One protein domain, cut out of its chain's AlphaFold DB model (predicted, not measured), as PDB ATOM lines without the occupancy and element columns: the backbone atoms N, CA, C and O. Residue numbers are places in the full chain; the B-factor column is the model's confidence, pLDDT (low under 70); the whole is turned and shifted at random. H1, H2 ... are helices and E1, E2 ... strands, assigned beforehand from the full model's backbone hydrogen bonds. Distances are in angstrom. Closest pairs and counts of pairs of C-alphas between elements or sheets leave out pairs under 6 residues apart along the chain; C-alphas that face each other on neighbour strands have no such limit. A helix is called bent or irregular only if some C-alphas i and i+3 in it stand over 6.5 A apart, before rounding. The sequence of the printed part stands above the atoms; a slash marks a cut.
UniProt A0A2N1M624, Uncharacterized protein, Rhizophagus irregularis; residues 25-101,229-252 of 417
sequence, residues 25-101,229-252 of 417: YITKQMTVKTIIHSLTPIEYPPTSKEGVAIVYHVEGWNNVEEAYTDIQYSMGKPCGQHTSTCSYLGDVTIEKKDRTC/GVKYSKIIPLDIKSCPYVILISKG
ATOM      1  N   TYR A  25      27.714  33.414 -47.182       91.31
ATOM      2  CA  TYR A  25      28.418  32.272 -46.602       91.31
ATOM      3  C   TYR A  25      27.977  32.058 -45.158       91.31
ATOM      4  O   TYR A  25      28.402  32.765 -44.250       91.31
ATOM      5  N   ILE A  26      27.155  31.035 -44.926       92.81
ATOM      6  CA  ILE A  26      26.796  30.633 -43.564       92.81
ATOM      7  C   ILE A  26      27.946  29.844 -42.941       92.81
ATOM      8  O   ILE A  26      28.333  30.097 -41.807       92.81
ATOM      9  N   THR A  27      28.499  28.886 -43.681       89.31
ATOM     10  CA  THR A  27      29.717  28.153 -43.302       89.31
ATOM     11  C   THR A  27      30.627  28.077 -44.523       89.31
ATOM     12  O   THR A  27      30.164  28.287 -45.645       89.31
ATOM     13  N   LYS A  28      31.892  27.675 -44.349       84.88
ATOM     14  CA  LYS A  28      32.840  27.507 -45.470       84.88
ATOM     15  C   LYS A  28      32.332  26.604 -46.604       84.88
ATOM     16  O   LYS A  28      32.791  26.729 -47.731       84.88
ATOM     17  N   GLN A  29      31.409  25.687 -46.308       85.50
ATOM     18  CA  GLN A  29      30.863  24.718 -47.266       85.50
ATOM     19  C   GLN A  29      29.379  24.953 -47.585       85.50
ATOM     20  O   GLN A  29      28.769  24.154 -48.293       85.50
ATOM     21  N   MET A  30      28.762  26.010 -47.042       88.69
ATOM     22  CA  MET A  30      27.327  26.240 -47.183       88.69
ATOM     23  C   MET A  30      27.012  27.708 -47.411       88.69
ATOM     24  O   MET A  30      27.255  28.554 -46.550       88.69
ATOM     25  N   THR A  31      26.385  27.952 -48.553       93.12
ATOM     26  CA  THR A  31      25.906  29.258 -48.982       93.12
ATOM     27  C   THR A  31      24.393  29.271 -49.159       93.12
ATOM     28  O   THR A  31      23.776  28.228 -49.432       93.12
ATOM     29  N   VAL A  32      23.816  30.460 -49.003       93.12
ATOM     30  CA  VAL A  32      22.398  30.768 -49.228       93.12
ATOM     31  C   VAL A  32      22.271  32.055 -50.042       93.12
ATOM     32  O   VAL A  32      23.171  32.894 -50.006       93.12
ATOM     33  N   LYS A  33      21.154  32.219 -50.758       92.69
ATOM     34  CA  LYS A  33      20.859  33.442 -51.531       92.69
ATOM     35  C   LYS A  33      20.031  34.450 -50.737       92.69
ATOM     36  O   LYS A  33      20.068  35.638 -51.013       92.69
ATOM     37  N   THR A  34      19.272  33.984 -49.748       92.69
ATOM     38  CA  THR A  34      18.331  34.833 -49.010       92.69
ATOM     39  C   THR A  34      18.506  34.654 -47.514       92.69
ATOM     40  O   THR A  34      18.587  33.522 -47.031       92.69
ATOM     41  N   ILE A  35      18.513  35.770 -46.786       92.88
ATOM     42  CA  ILE A  35      18.487  35.808 -45.326       92.88
ATOM     43  C   ILE A  35      17.219  36.527 -44.873       92.88
ATOM     44  O   ILE A  35      16.876  37.589 -45.380       92.88
ATOM     45  N   ILE A  36      16.518  35.928 -43.917       92.06
ATOM     46  CA  ILE A  36      15.310  36.464 -43.298       92.06
ATOM     47  C   ILE A  36      15.571  36.558 -41.802       92.06
ATOM     48  O   ILE A  36      15.968  35.578 -41.180       92.06
ATOM     49  N   HIS A  37      15.312  37.712 -41.201       92.06
ATOM     50  CA  HIS A  37      15.335  37.851 -39.748       92.06
ATOM     51  C   HIS A  37      13.917  37.683 -39.209       92.06
ATOM     52  O   HIS A  37      12.990  38.326 -39.699       92.06
ATOM     53  N   SER A  38      13.742  36.818 -38.209       89.81
ATOM     54  CA  SER A  38      12.450  36.622 -37.549       89.81
ATOM     55  C   SER A  38      12.598  36.625 -36.035       89.81
ATOM     56  O   SER A  38      13.532  36.055 -35.481       89.81
ATOM     57  N   LEU A  39      11.631  37.242 -35.360       86.50
ATOM     58  CA  LEU A  39      11.509  37.206 -33.900       86.50
ATOM     59  C   LEU A  39      10.600  36.072 -33.416       86.50
ATOM     60  O   LEU A  39      10.535  35.807 -32.222       86.50
ATOM     61  N   THR A  40       9.881  35.408 -34.325       86.88
ATOM     62  CA  THR A  40       8.938  34.331 -33.993       86.88
ATOM     63  C   THR A  40       9.191  33.096 -34.858       86.88
ATOM     64  O   THR A  40       9.566  33.249 -36.028       86.88
ATOM     65  N   PRO A  41       9.019  31.872 -34.323       90.38
ATOM     66  CA  PRO A  41       9.147  30.646 -35.109       90.38
ATOM     67  C   PRO A  41       8.217  30.656 -36.330       90.38
ATOM     68  O   PRO A  41       7.104  31.173 -36.266       90.38
ATOM     69  N   ILE A  42       8.671  30.082 -37.448       88.25
ATOM     70  CA  ILE A  42       7.910  30.051 -38.707       88.25
ATOM     71  C   ILE A  42       7.461  28.618 -38.993       88.25
ATOM     72  O   ILE A  42       8.280  27.700 -39.070       88.25
ATOM     73  N   GLU A  43       6.157  28.440 -39.192       89.62
ATOM     74  CA  GLU A  43       5.535  27.129 -39.411       89.62
ATOM     75  C   GLU A  43       5.897  26.490 -40.752       89.62
ATOM     76  O   GLU A  43       6.184  25.291 -40.826       89.62
ATOM     77  N   TYR A  44       5.936  27.301 -41.810       89.38
ATOM     78  CA  TYR A  44       6.319  26.886 -43.157       89.38
ATOM     79  C   TYR A  44       7.502  27.728 -43.638       89.38
ATOM     80  O   TYR A  44       7.310  28.703 -44.366       89.38
ATOM     81  N   PRO A  45       8.733  27.385 -43.215       90.25
ATOM     82  CA  PRO A  45       9.933  28.079 -43.657       90.25
ATOM     83  C   PRO A  45      10.004  28.127 -45.192       90.25
ATOM     84  O   PRO A  45       9.846  27.075 -45.823       90.25
ATOM     85  N   PRO A  46      10.252  29.299 -45.809       88.94
ATOM     86  CA  PRO A  46      10.484  29.383 -47.246       88.94
ATOM     87  C   PRO A  46      11.707  28.557 -47.655       88.94
ATOM     88  O   PRO A  46      12.641  28.350 -46.875       88.94
ATOM     89  N   THR A  47      11.692  28.083 -48.899       91.12
ATOM     90  CA  THR A  47      12.740  27.225 -49.467       91.12
ATOM     91  C   THR A  47      13.106  27.705 -50.864       91.12
ATOM     92  O   THR A  47      12.248  28.214 -51.583       91.12
ATOM     93  N   SER A  48      14.368  27.544 -51.248       90.06
ATOM     94  CA  SER A  48      14.848  27.831 -52.600       90.06
ATOM     95  C   SER A  48      15.973  26.873 -52.974       90.06
ATOM     96  O   SER A  48      16.592  26.241 -52.108       90.06
ATOM     97  N   LYS A  49      16.265  26.761 -54.272       89.88
ATOM     98  CA  LYS A  49      17.356  25.918 -54.777       89.88
ATOM     99  C   LYS A  49      18.711  26.373 -54.223       89.88
ATOM    100  O   LYS A  49      19.533  25.542 -53.831       89.88
ATOM    101  N   GLU A  50      18.917  27.680 -54.132       91.00
ATOM    102  CA  GLU A  50      20.143  28.307 -53.645       91.00
ATOM    103  C   GLU A  50      20.213  28.307 -52.108       91.00
ATOM    104  O   GLU A  50      21.303  28.237 -51.540       91.00
ATOM    105  N   GLY A  51      19.059  28.253 -51.442       93.06
ATOM    106  CA  GLY A  51      18.895  28.172 -49.996       93.06
ATOM    107  C   GLY A  51      18.394  29.481 -49.387       93.06
ATOM    108  O   GLY A  51      18.762  30.570 -49.833       93.06
ATOM    109  N   VAL A  52      17.581  29.354 -48.339       93.62
ATOM    110  CA  VAL A  52      17.092  30.459 -47.505       93.62
ATOM    111  C   VAL A  52      17.534  30.216 -46.066       93.62
ATOM    112  O   VAL A  52      17.349  29.112 -45.554       93.62
ATOM    113  N   ALA A  53      18.111  31.225 -45.419       96.44
ATOM    114  CA  ALA A  53      18.431  31.212 -43.997       96.44
ATOM    115  C   ALA A  53      17.452  32.101 -43.226       96.44
ATOM    116  O   ALA A  53      17.216  33.242 -43.606       96.44
ATOM    117  N   ILE A  54      16.911  31.590 -42.127       96.38
ATOM    118  CA  ILE A  54      16.099  32.343 -41.178       96.38
ATOM    119  C   ILE A  54      16.904  32.481 -39.896       96.38
ATOM    120  O   ILE A  54      17.259  31.475 -39.283       96.38
ATOM    121  N   VAL A  55      17.207  33.715 -39.515       96.38
ATOM    122  CA  VAL A  55      17.995  34.065 -38.337       96.38
ATOM    123  C   VAL A  55      17.044  34.518 -37.238       96.38
ATOM    124  O   VAL A  55      16.280  35.468 -37.421       96.38
ATOM    125  N   TYR A  56      17.112  33.847 -36.093       96.12
ATOM    126  CA  TYR A  56      16.324  34.160 -34.910       96.12
ATOM    127  C   TYR A  56      17.215  34.775 -33.842       96.12
ATOM    128  O   TYR A  56      18.248  34.199 -33.495       96.12
ATOM    129  N   HIS A  57      16.795  35.917 -33.302       95.12
ATOM    130  CA  HIS A  57      17.383  36.478 -32.091       95.12
ATOM    131  C   HIS A  57      16.692  35.856 -30.873       95.12
ATOM    132  O   HIS A  57      15.499  36.072 -30.667       95.12
ATOM    133  N   VAL A  58      17.426  35.052 -30.105       93.25
ATOM    134  CA  VAL A  58      16.883  34.199 -29.029       93.25
ATOM    135  C   VAL A  58      17.345  34.623 -27.635       93.25
ATOM    136  O   VAL A  58      17.291  33.841 -26.684       93.25
ATOM    137  N   GLU A  59      17.807  35.864 -27.487       93.50
ATOM    138  CA  GLU A  59      18.143  36.416 -26.176       93.50
ATOM    139  C   GLU A  59      16.916  36.382 -25.249       93.50
ATOM    140  O   GLU A  59      15.809  36.762 -25.631       93.50
ATOM    141  N   GLY A  60      17.106  35.880 -24.028       88.62
ATOM    142  CA  GLY A  60      16.035  35.739 -23.037       88.62
ATOM    143  C   GLY A  60      15.087  34.553 -23.253       88.62
ATOM    144  O   GLY A  60      14.181  34.360 -22.445       88.62
ATOM    145  N   TRP A  61      15.279  33.731 -24.291       89.94
ATOM    146  CA  TRP A  61      14.475  32.522 -24.480       89.94
ATOM    147  C   TRP A  61      14.888  31.438 -23.480       89.94
ATOM    148  O   TRP A  61      16.075  31.167 -23.295       89.94
ATOM    149  N   ASN A  62      13.906  30.757 -22.882       87.06
ATOM    150  CA  ASN A  62      14.163  29.637 -21.968       87.06
ATOM    151  C   ASN A  62      14.821  28.451 -22.685       87.06
ATOM    152  O   ASN A  62      15.647  27.744 -22.109       87.06
ATOM    153  N   ASN A  63      14.440  28.219 -23.944       90.81
ATOM    154  CA  ASN A  63      14.964  27.139 -24.763       90.81
ATOM    155  C   ASN A  63      15.078  27.578 -26.226       90.81
ATOM    156  O   ASN A  63      14.079  27.765 -26.914       90.81
ATOM    157  N   VAL A  64      16.304  27.668 -26.737       91.62
ATOM    158  CA  VAL A  64      16.560  28.112 -28.118       91.62
ATOM    159  C   VAL A  64      16.077  27.125 -29.184       91.62
ATOM    160  O   VAL A  64      15.867  27.515 -30.330       91.62
ATOM    161  N   GLU A  65      15.847  25.853 -28.833       91.06
ATOM    162  CA  GLU A  65      15.273  24.878 -29.771       91.06
ATOM    163  C   GLU A  65      13.798  25.175 -30.100       91.06
ATOM    164  O   GLU A  65      13.295  24.662 -31.104       91.06
ATOM    165  N   GLU A  66      13.123  26.033 -29.321       90.88
ATOM    166  CA  GLU A  66      11.772  26.539 -29.620       90.88
ATOM    167  C   GLU A  66      11.712  27.285 -30.959       90.88
ATOM    168  O   GLU A  66      10.679  27.268 -31.624       90.88
ATOM    169  N   ALA A  67      12.838  27.827 -31.446       91.56
ATOM    170  CA  ALA A  67      12.920  28.451 -32.769       91.56
ATOM    171  C   ALA A  67      12.539  27.483 -33.910       91.56
ATOM    172  O   ALA A  67      12.197  27.906 -35.014       91.56
ATOM    173  N   TYR A  68      12.580  26.174 -33.646       91.38
ATOM    174  CA  TYR A  68      12.349  25.125 -34.631       91.38
ATOM    175  C   TYR A  68      11.131  24.235 -34.336       91.38
ATOM    176  O   TYR A  68      10.894  23.286 -35.089       91.38
ATOM    177  N   THR A  69      10.398  24.450 -33.237       88.25
ATOM    178  CA  THR A  69       9.323  23.528 -32.811       88.25
ATOM    179  C   THR A  69       8.076  23.616 -33.678       88.25
ATOM    180  O   THR A  69       7.388  22.607 -33.872       88.25
ATOM    181  N   ASP A  70       7.830  24.800 -34.232       89.94
ATOM    182  CA  ASP A  70       6.580  25.133 -34.915       89.94
ATOM    183  C   ASP A  70       6.594  24.713 -36.394       89.94
ATOM    184  O   ASP A  70       5.560  24.715 -37.050       89.94
ATOM    185  N   ILE A  71       7.743  24.254 -36.913       89.94
ATOM    186  CA  ILE A  71       7.888  23.785 -38.298       89.94
ATOM    187  C   ILE A  71       6.928  22.615 -38.564       89.94
ATOM    188  O   ILE A  71       7.100  21.525 -38.006       89.94
ATOM    189  N   GLN A  72       5.962  22.812 -39.462       86.50
ATOM    190  CA  GLN A  72       4.909  21.841 -39.784       86.50
ATOM    191  C   GLN A  72       5.389  20.725 -40.717       86.50
ATOM    192  O   GLN A  72       4.845  19.618 -40.678       86.50
ATOM    193  N   TYR A  73       6.436  20.970 -41.514       86.06
ATOM    194  CA  TYR A  73       7.052  19.939 -42.349       86.06
ATOM    195  C   TYR A  73       7.515  18.740 -41.510       86.06
ATOM    196  O   TYR A  73       8.032  18.885 -40.397       86.06
ATOM    197  N   SER A  74       7.336  17.532 -42.051       81.44
ATOM    198  CA  SER A  74       7.832  16.315 -41.410       81.44
ATOM    199  C   SER A  74       9.348  16.276 -41.548       81.44
ATOM    200  O   SER A  74       9.872  16.223 -42.657       81.44
ATOM    201  N   MET A  75      10.065  16.317 -40.430       83.12
ATOM    202  CA  MET A  75      11.526  16.371 -40.424       83.12
ATOM    203  C   MET A  75      12.091  14.988 -40.130       83.12
ATOM    204  O   MET A  75      11.741  14.366 -39.127       83.12
ATOM    205  N   GLY A  76      12.993  14.522 -40.990       77.19
ATOM    206  CA  GLY A  76      13.661  13.238 -40.857       77.19
ATOM    207  C   GLY A  76      14.525  13.139 -39.605       77.19
ATOM    208  O   GLY A  76      14.778  14.123 -38.898       77.19
ATOM    209  N   LYS A  77      15.008  11.919 -39.341       77.31
ATOM    210  CA  LYS A  77      16.026  11.712 -38.310       77.31
ATOM    211  C   LYS A  77      17.264  12.562 -38.637       77.31
ATOM    212  O   LYS A  77      17.553  12.762 -39.819       77.31
ATOM    213  N   PRO A  78      17.987  13.054 -37.619       75.25
ATOM    214  CA  PRO A  78      19.231  13.778 -37.842       75.25
ATOM    215  C   PRO A  78      20.190  12.942 -38.702       75.25
ATOM    216  O   PRO A  78      20.460  11.789 -38.374       75.25
ATOM    217  N   CYS A  79      20.679  13.519 -39.799       65.88
ATOM    218  CA  CYS A  79      21.608  12.875 -40.739       65.88
ATOM    219  C   CYS A  79      23.086  13.151 -40.383       65.88
ATOM    220  O   CYS A  79      24.001  12.750 -41.095       65.88
ATOM    221  N   GLY A  80      23.333  13.843 -39.276       65.25
ATOM    222  CA  GLY A  80      24.664  14.202 -38.816       65.25
ATOM    223  C   GLY A  80      24.585  15.353 -37.828       65.25
ATOM    224  O   GLY A  80      23.756  16.254 -37.975       65.25
ATOM    225  N   GLN A  81      25.445  15.297 -36.819       73.75
ATOM    226  CA  GLN A  81      25.685  16.365 -35.862       73.75
ATOM    227  C   GLN A  81      27.186  16.612 -35.892       73.75
ATOM    228  O   GLN A  81      27.966  15.700 -35.622       73.75
ATOM    229  N   HIS A  82      27.591  17.802 -36.313       82.06
ATOM    230  CA  HIS A  82      29.000  18.157 -36.389       82.06
ATOM    231  C   HIS A  82      29.202  19.596 -35.945       82.06
ATOM    232  O   HIS A  82      28.392  20.485 -36.223       82.06
ATOM    233  N   THR A  83      30.304  19.805 -35.239       87.50
ATOM    234  CA  THR A  83      30.784  21.130 -34.872       87.50
ATOM    235  C   THR A  83      31.440  21.769 -36.090       87.50
ATOM    236  O   THR A  83      32.198  21.118 -36.809       87.50
ATOM    237  N   SER A  84      31.129  23.032 -36.348       90.38
ATOM    238  CA  SER A  84      31.693  23.810 -37.454       90.38
ATOM    239  C   SER A  84      31.828  25.277 -37.042       90.38
ATOM    240  O   SER A  84      31.516  25.629 -35.907       90.38
ATOM    241  N   THR A  85      32.280  26.138 -37.949       93.69
ATOM    242  CA  THR A  85      32.297  27.592 -37.754       93.69
ATOM    243  C   THR A  85      31.263  28.263 -38.655       93.69
ATOM    244  O   THR A  85      31.101  27.890 -39.823       93.69
ATOM    245  N   CYS A  86      30.547  29.247 -38.114       93.56
ATOM    246  CA  CYS A  86      29.580  30.040 -38.863       93.56
ATOM    247  C   CYS A  86      30.189  31.381 -39.272       93.56
ATOM    248  O   CYS A  86      30.283  32.290 -38.455       93.56
ATOM    249  N   SER A  87      30.566  31.518 -40.542       93.19
ATOM    250  CA  SER A  87      31.186  32.741 -41.066       93.19
ATOM    251  C   SER A  87      30.227  33.931 -41.065       93.19
ATOM    252  O   SER A  87      30.649  35.048 -40.783       93.19
ATOM    253  N   TYR A  88      28.926  33.692 -41.258       93.19
ATOM    254  CA  TYR A  88      27.907  34.743 -41.171       93.19
ATOM    255  C   TYR A  88      27.788  35.361 -39.767       93.19
ATOM    256  O   TYR A  88      27.525  36.550 -39.637       93.19
ATOM    257  N   LEU A  89      28.025  34.572 -38.714       93.06
ATOM    258  CA  LEU A  89      27.999  35.036 -37.322       93.06
ATOM    259  C   LEU A  89      29.390  35.457 -36.808       93.06
ATOM    260  O   LEU A  89      29.592  35.520 -35.601       93.06
ATOM    261  N   GLY A  90      30.359  35.716 -37.696       91.12
ATOM    262  CA  GLY A  90      31.716  36.119 -37.304       91.12
ATOM    263  C   GLY A  90      32.624  34.951 -36.902       91.12
ATOM    264  O   GLY A  90      33.374  35.054 -35.937       91.12
ATOM    265  N   ASP A  91      32.530  33.827 -37.617       91.50
ATOM    266  CA  ASP A  91      33.304  32.591 -37.402       91.50
ATOM    267  C   ASP A  91      33.139  31.959 -36.007       91.50
ATOM    268  O   ASP A  91      33.998  31.225 -35.512       91.50
ATOM    269  N   VAL A  92      31.973  32.170 -35.395       93.81
ATOM    270  CA  VAL A  92      31.587  31.540 -34.127       93.81
ATOM    271  C   VAL A  92      31.504  30.021 -34.285       93.81
ATOM    272  O   VAL A  92      31.071  29.506 -35.319       93.81
ATOM    273  N   THR A  93      31.897  29.287 -33.242       95.25
ATOM    274  CA  THR A  93      31.766  27.825 -33.220       95.25
ATOM    275  C   THR A  93      30.305  27.433 -33.012       95.25
ATOM    276  O   THR A  93      29.666  27.846 -32.043       95.25
ATOM    277  N   ILE A  94      29.782  26.615 -33.920       94.25
ATOM    278  CA  ILE A  94      28.378  26.212 -33.962       94.25
ATOM    279  C   ILE A  94      28.230  24.698 -33.965       94.25
ATOM    280  O   ILE A  94      29.102  23.953 -34.413       94.25
ATOM    281  N   GLU A  95      27.071  24.252 -33.510       94.19
ATOM    282  CA  GLU A  95      26.549  22.919 -33.714       94.19
ATOM    283  C   GLU A  95      25.586  22.930 -34.908       94.19
ATOM    284  O   GLU A  95      24.593  23.663 -34.918       94.19
ATOM    285  N   LYS A  96      25.873  22.106 -35.923       92.38
ATOM    286  CA  LYS A  96      25.013  21.937 -37.101       92.38
ATOM    287  C   LYS A  96      24.292  20.595 -37.051       92.38
ATOM    288  O   LYS A  96      24.935  19.547 -36.980       92.38
ATOM    289  N   LYS A  97      22.958  20.627 -37.138       91.62
ATOM    290  CA  LYS A  97      22.096  19.436 -37.226       91.62
ATOM    291  C   LYS A  97      21.353  19.431 -38.555       91.62
ATOM    292  O   LYS A  97      20.470  20.261 -38.775       91.62
ATOM    293  N   ASP A  98      21.670  18.465 -39.408       90.62
ATOM    294  CA  ASP A  98      21.028  18.320 -40.714       90.62
ATOM    295  C   ASP A  98      19.834  17.365 -40.655       90.62
ATOM    296  O   ASP A  98      19.880  16.304 -40.024       90.62
ATOM    297  N   ARG A  99      18.755  17.737 -41.342       89.62
ATOM    298  CA  ARG A  99      17.538  16.942 -41.508       89.62
ATOM    299  C   ARG A  99      17.053  17.027 -42.947       89.62
ATOM    300  O   ARG A  99      17.315  17.996 -43.650       89.62
ATOM    301  N   THR A 100      16.313  16.024 -43.382       88.50
ATOM    302  CA  THR A 100      15.592  16.056 -44.657       88.50
ATOM    303  C   THR A 100      14.114  16.283 -44.398       88.50
ATOM    304  O   THR A 100      13.582  15.834 -43.379       88.50
ATOM    305  N   CYS A 101      13.441  16.974 -45.309       85.06
ATOM    306  CA  CYS A 101      11.993  16.900 -45.368       85.06
ATOM    307  C   CYS A 101      11.620  15.452 -45.698       85.06
ATOM    308  O   CYS A 101      12.145  14.881 -46.652       85.06
ATOM    309  N   GLY A 229      13.127  16.405 -51.792       84.69
ATOM    310  CA  GLY A 229      14.565  16.696 -51.847       84.69
ATOM    311  C   GLY A 229      15.032  17.815 -50.910       84.69
ATOM    312  O   GLY A 229      16.233  18.082 -50.843       84.69
ATOM    313  N   VAL A 230      14.112  18.493 -50.213       90.25
ATOM    314  CA  VAL A 230      14.443  19.639 -49.357       90.25
ATOM    315  C   VAL A 230      15.241  19.189 -48.138       90.25
ATOM    316  O   VAL A 230      14.883  18.238 -47.438       90.25
ATOM    317  N   LYS A 231      16.325  19.913 -47.863       92.25
ATOM    318  CA  LYS A 231      17.178  19.730 -46.693       92.25
ATOM    319  C   LYS A 231      17.054  20.928 -45.773       92.25
ATOM    320  O   LYS A 231      17.005  22.068 -46.232       92.25
ATOM    321  N   TYR A 232      17.069  20.641 -44.484       93.62
ATOM    322  CA  TYR A 232      17.091  21.635 -43.435       93.62
ATOM    323  C   TYR A 232      18.347  21.500 -42.594       93.62
ATOM    324  O   TYR A 232      18.729  20.390 -42.222       93.62
ATOM    325  N   SER A 233      18.941  22.628 -42.227       93.81
ATOM    326  CA  SER A 233      20.072  22.666 -41.303       93.81
ATOM    327  C   SER A 233      19.744  23.604 -40.154       93.81
ATOM    328  O   SER A 233      19.467  24.783 -40.367       93.81
ATOM    329  N   LYS A 234      19.772  23.077 -38.931       94.62
ATOM    330  CA  LYS A 234      19.724  23.888 -37.713       94.62
ATOM    331  C   LYS A 234      21.144  24.253 -37.319       94.62
ATOM    332  O   LYS A 234      21.999  23.368 -37.285       94.62
ATOM    333  N   ILE A 235      21.372  25.519 -37.016       94.69
ATOM    334  CA  ILE A 235      22.655  26.044 -36.558       94.69
ATOM    335  C   ILE A 235      22.435  26.716 -35.217       94.69
ATOM    336  O   ILE A 235      21.671  27.676 -35.121       94.69
ATOM    337  N   ILE A 236      23.130  26.208 -34.205       95.12
ATOM    338  CA  ILE A 236      23.058  26.700 -32.833       95.12
ATOM    339  C   ILE A 236      24.491  26.996 -32.376       95.12
ATOM    340  O   ILE A 236      25.311  26.075 -32.373       95.12
ATOM    341  N   PRO A 237      24.844  28.244 -32.030       95.69
ATOM    342  CA  PRO A 237      26.134  28.549 -31.415       95.69
ATOM    343  C   PRO A 237      26.380  27.741 -30.141       95.69
ATOM    344  O   PRO A 237      25.469  27.548 -29.341       95.69
ATOM    345  N   LEU A 238      27.621  27.280 -29.937       93.88
ATOM    346  CA  LEU A 238      27.984  26.579 -28.697       93.88
ATOM    347  C   LEU A 238      27.924  27.515 -27.486       93.88
ATOM    348  O   LEU A 238      27.507  27.100 -26.407       93.88
ATOM    349  N   ASP A 239      28.316  28.776 -27.679       93.31
ATOM    350  CA  ASP A 239      28.155  29.836 -26.688       93.31
ATOM    351  C   ASP A 239      27.004  30.765 -27.081       93.31
ATOM    352  O   ASP A 239      27.177  31.792 -27.742       93.31
ATOM    353  N   ILE A 240      25.802  30.376 -26.657       93.50
ATOM    354  CA  ILE A 240      24.571  31.126 -26.914       93.50
ATOM    355  C   ILE A 240      24.544  32.484 -26.197       93.50
ATOM    356  O   ILE A 240      23.818  33.376 -26.620       93.50
ATOM    357  N   LYS A 241      25.303  32.651 -25.102       91.88
ATOM    358  CA  LYS A 241      25.291  33.894 -24.314       91.88
ATOM    359  C   LYS A 241      26.060  34.992 -25.030       91.88
ATOM    360  O   LYS A 241      25.622  36.135 -25.043       91.88
ATOM    361  N   SER A 242      27.195  34.638 -25.628       92.94
ATOM    362  CA  SER A 242      27.977  35.569 -26.441       92.94
ATOM    363  C   SER A 242      27.403  35.764 -27.844       92.94
ATOM    364  O   SER A 242      27.607  36.820 -28.435       92.94
ATOM    365  N   CYS A 243      26.676  34.777 -28.379       94.69
ATOM    366  CA  CYS A 243      26.015  34.866 -29.679       94.69
ATOM    367  C   CYS A 243      24.559  34.359 -29.592       94.69
ATOM    368  O   CYS A 243      24.305  33.176 -29.837       94.69
ATOM    369  N   PRO A 244      23.585  35.234 -29.276       95.31
ATOM    370  CA  PRO A 244      22.182  34.855 -29.093       95.31
ATOM    371  C   PRO A 244      21.422  34.739 -30.427       95.31
ATOM    372  O   PRO A 244      20.270  35.161 -30.543       95.31
ATOM    373  N   TYR A 245      22.060  34.171 -31.453       96.25
ATOM    374  CA  TYR A 245      21.478  34.000 -32.782       96.25
ATOM    375  C   TYR A 245      21.502  32.539 -33.205       96.25
ATOM    376  O   TYR A 245      22.560  31.920 -33.288       96.25
ATOM    377  N   VAL A 246      20.334  31.992 -33.531       96.81
ATOM    378  CA  VAL A 246      20.206  30.645 -34.105       96.81
ATOM    379  C   VAL A 246      19.669  30.739 -35.523       96.81
ATOM    380  O   VAL A 246      18.916  31.656 -35.851       96.81
ATOM    381  N   ILE A 247      20.062  29.802 -36.388       96.56
ATOM    382  CA  ILE A 247      19.714  29.854 -37.814       96.56
ATOM    383  C   ILE A 247      19.007  28.565 -38.231       96.56
ATOM    384  O   ILE A 247      19.435  27.462 -37.877       96.56
ATOM    385  N   LEU A 248      17.915  28.697 -38.982       96.25
ATOM    386  CA  LEU A 248      17.310  27.619 -39.763       96.25
ATOM    387  C   LEU A 248      17.641  27.834 -41.233       96.25
ATOM    388  O   LEU A 248      17.354  28.893 -41.773       96.25
ATOM    389  N   ILE A 249      18.190  26.830 -41.900       95.12
ATOM    390  CA  ILE A 249      18.453  26.894 -43.338       95.12
ATOM    391  C   ILE A 249      17.577  25.883 -44.036       95.12
ATOM    392  O   ILE A 249      17.528  24.737 -43.602       95.12
ATOM    393  N   SER A 250      16.945  26.297 -45.126       94.00
ATOM    394  CA  SER A 250      16.115  25.452 -45.976       94.00
ATOM    395  C   SER A 250      16.653  25.503 -47.403       94.00
ATOM    396  O   SER A 250      16.709  26.578 -48.001       94.00
ATOM    397  N   LYS A 251      17.054  24.360 -47.968       93.69
ATOM    398  CA  LYS A 251      17.628  24.277 -49.320       93.69
ATOM    399  C   LYS A 251      16.967  23.186 -50.154       93.69
ATOM    400  O   LYS A 251      16.806  22.058 -49.692       93.69
ATOM    401  N   GLY A 252      16.637  23.521 -51.396       90.44
ATOM    402  CA  GLY A 252      15.861  22.698 -52.320       90.44
ATOM    403  C   GLY A 252      14.472  23.278 -52.583       90.44
ATOM    404  O   GLY A 252      14.092  24.296 -52.013       90.44
TER     405      GLY A 252
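This is residues 25 to 101 and 229 to 252 of the 417 residues of an uncharacterized protein of Rhizophagus irregularis (UniProt A0A2N1M624). A single, strongly twisted sheet of six strands, E3 to E5 from edge to edge, makes the body, with the short helix H1 over one face at E8 and the small hairpin of E1 and E2 over the other, reaching from the end of E5 to the start of E4. Two long links, residues 39 to 51 and 69 to 80, run round the outside. The printed part has 101 residues, with elements in the order E1 E2 E3 E4 H1 E5 E6 E7 E8; the class is mostly strand. The large sheet, ordered E3 E4 E8 E7 E6 E5, is mixed, and the pair E1 and E2 is antiparallel. The whole is compact and rounded, with a radius of gyration of the C-alphas of 12.4 A and spans of 34 by 28 by 25 A.

In the large sheet, E3 is residues 34 to 38, 13.0 A long, and E4 is residues 52 to 57, 16.6 A. E8, residues 245 to 251, measures 19.6 A and ends at C-alpha 251 (17.628, 24.277, -49.320). E7 is residues 231 to 237, 19.8 A, and E6, the longest strand, is residues 92 to 100, 24.6 A. E5 is residues 81 to 86, 14.5 A. H1 is residues 64 to 68, 8.3 A. E1, residues 25 to 27, spans 5.4 A from C-alpha 25 (28.418, 32.272, -46.602), and E2, residues 30 to 32, spans 7.0 A.

E8 and E7, a hairpin, are antiparallel at 166 degrees, with N 233 and O 249 2.9 A apart. E4 and E8 are antiparallel, with N 54 to O 248 at 2.8 A. E3, an edge strand, is parallel to E4 at 27 degrees, with N 36 to O 53 at 2.8 A. E7 and E6 are antiparallel, with N 97 to O 234 at 2.9 A. E6 and the edge strand E5 form an antiparallel hairpin at 131 degrees, with N 94 to O 84 at 2.8 A. From edge to edge the strands' lines turn by 99 degrees. H1 is on the sheet, over E8, at a height of 8.2 A; the closest C-alphas of H1 and E8 are those of Val 64 and Val 246, 7.5 A apart. In H1, 0 of 1 O i to N i+4 pairs and 2 of 2 O i to N i+3 pairs are within hydrogen-bond range. E1 and E2 form a hairpin, with N 26 to O 30 at 3.0 A. The closest C-alphas of E1 and E5 are those of Thr 27 and Cys 86, 4.8 A apart; those of E2 and E4 are Val 32 and Val 52, 5.6 A. E2 runs on into E3 at 80 degrees across one residue.

The C-alphas of Gly 60 and Gly 229, the two farthest apart, are 34.6 A apart. Residues 102 to 228 are not printed, and C-alphas 101 and 229 are 7.0 A apart across the cut. The links E3 to E4 and H1 to E5 are long. The mean pLDDT of the printed part is 90.3, and residues 79 to 80 are under 70.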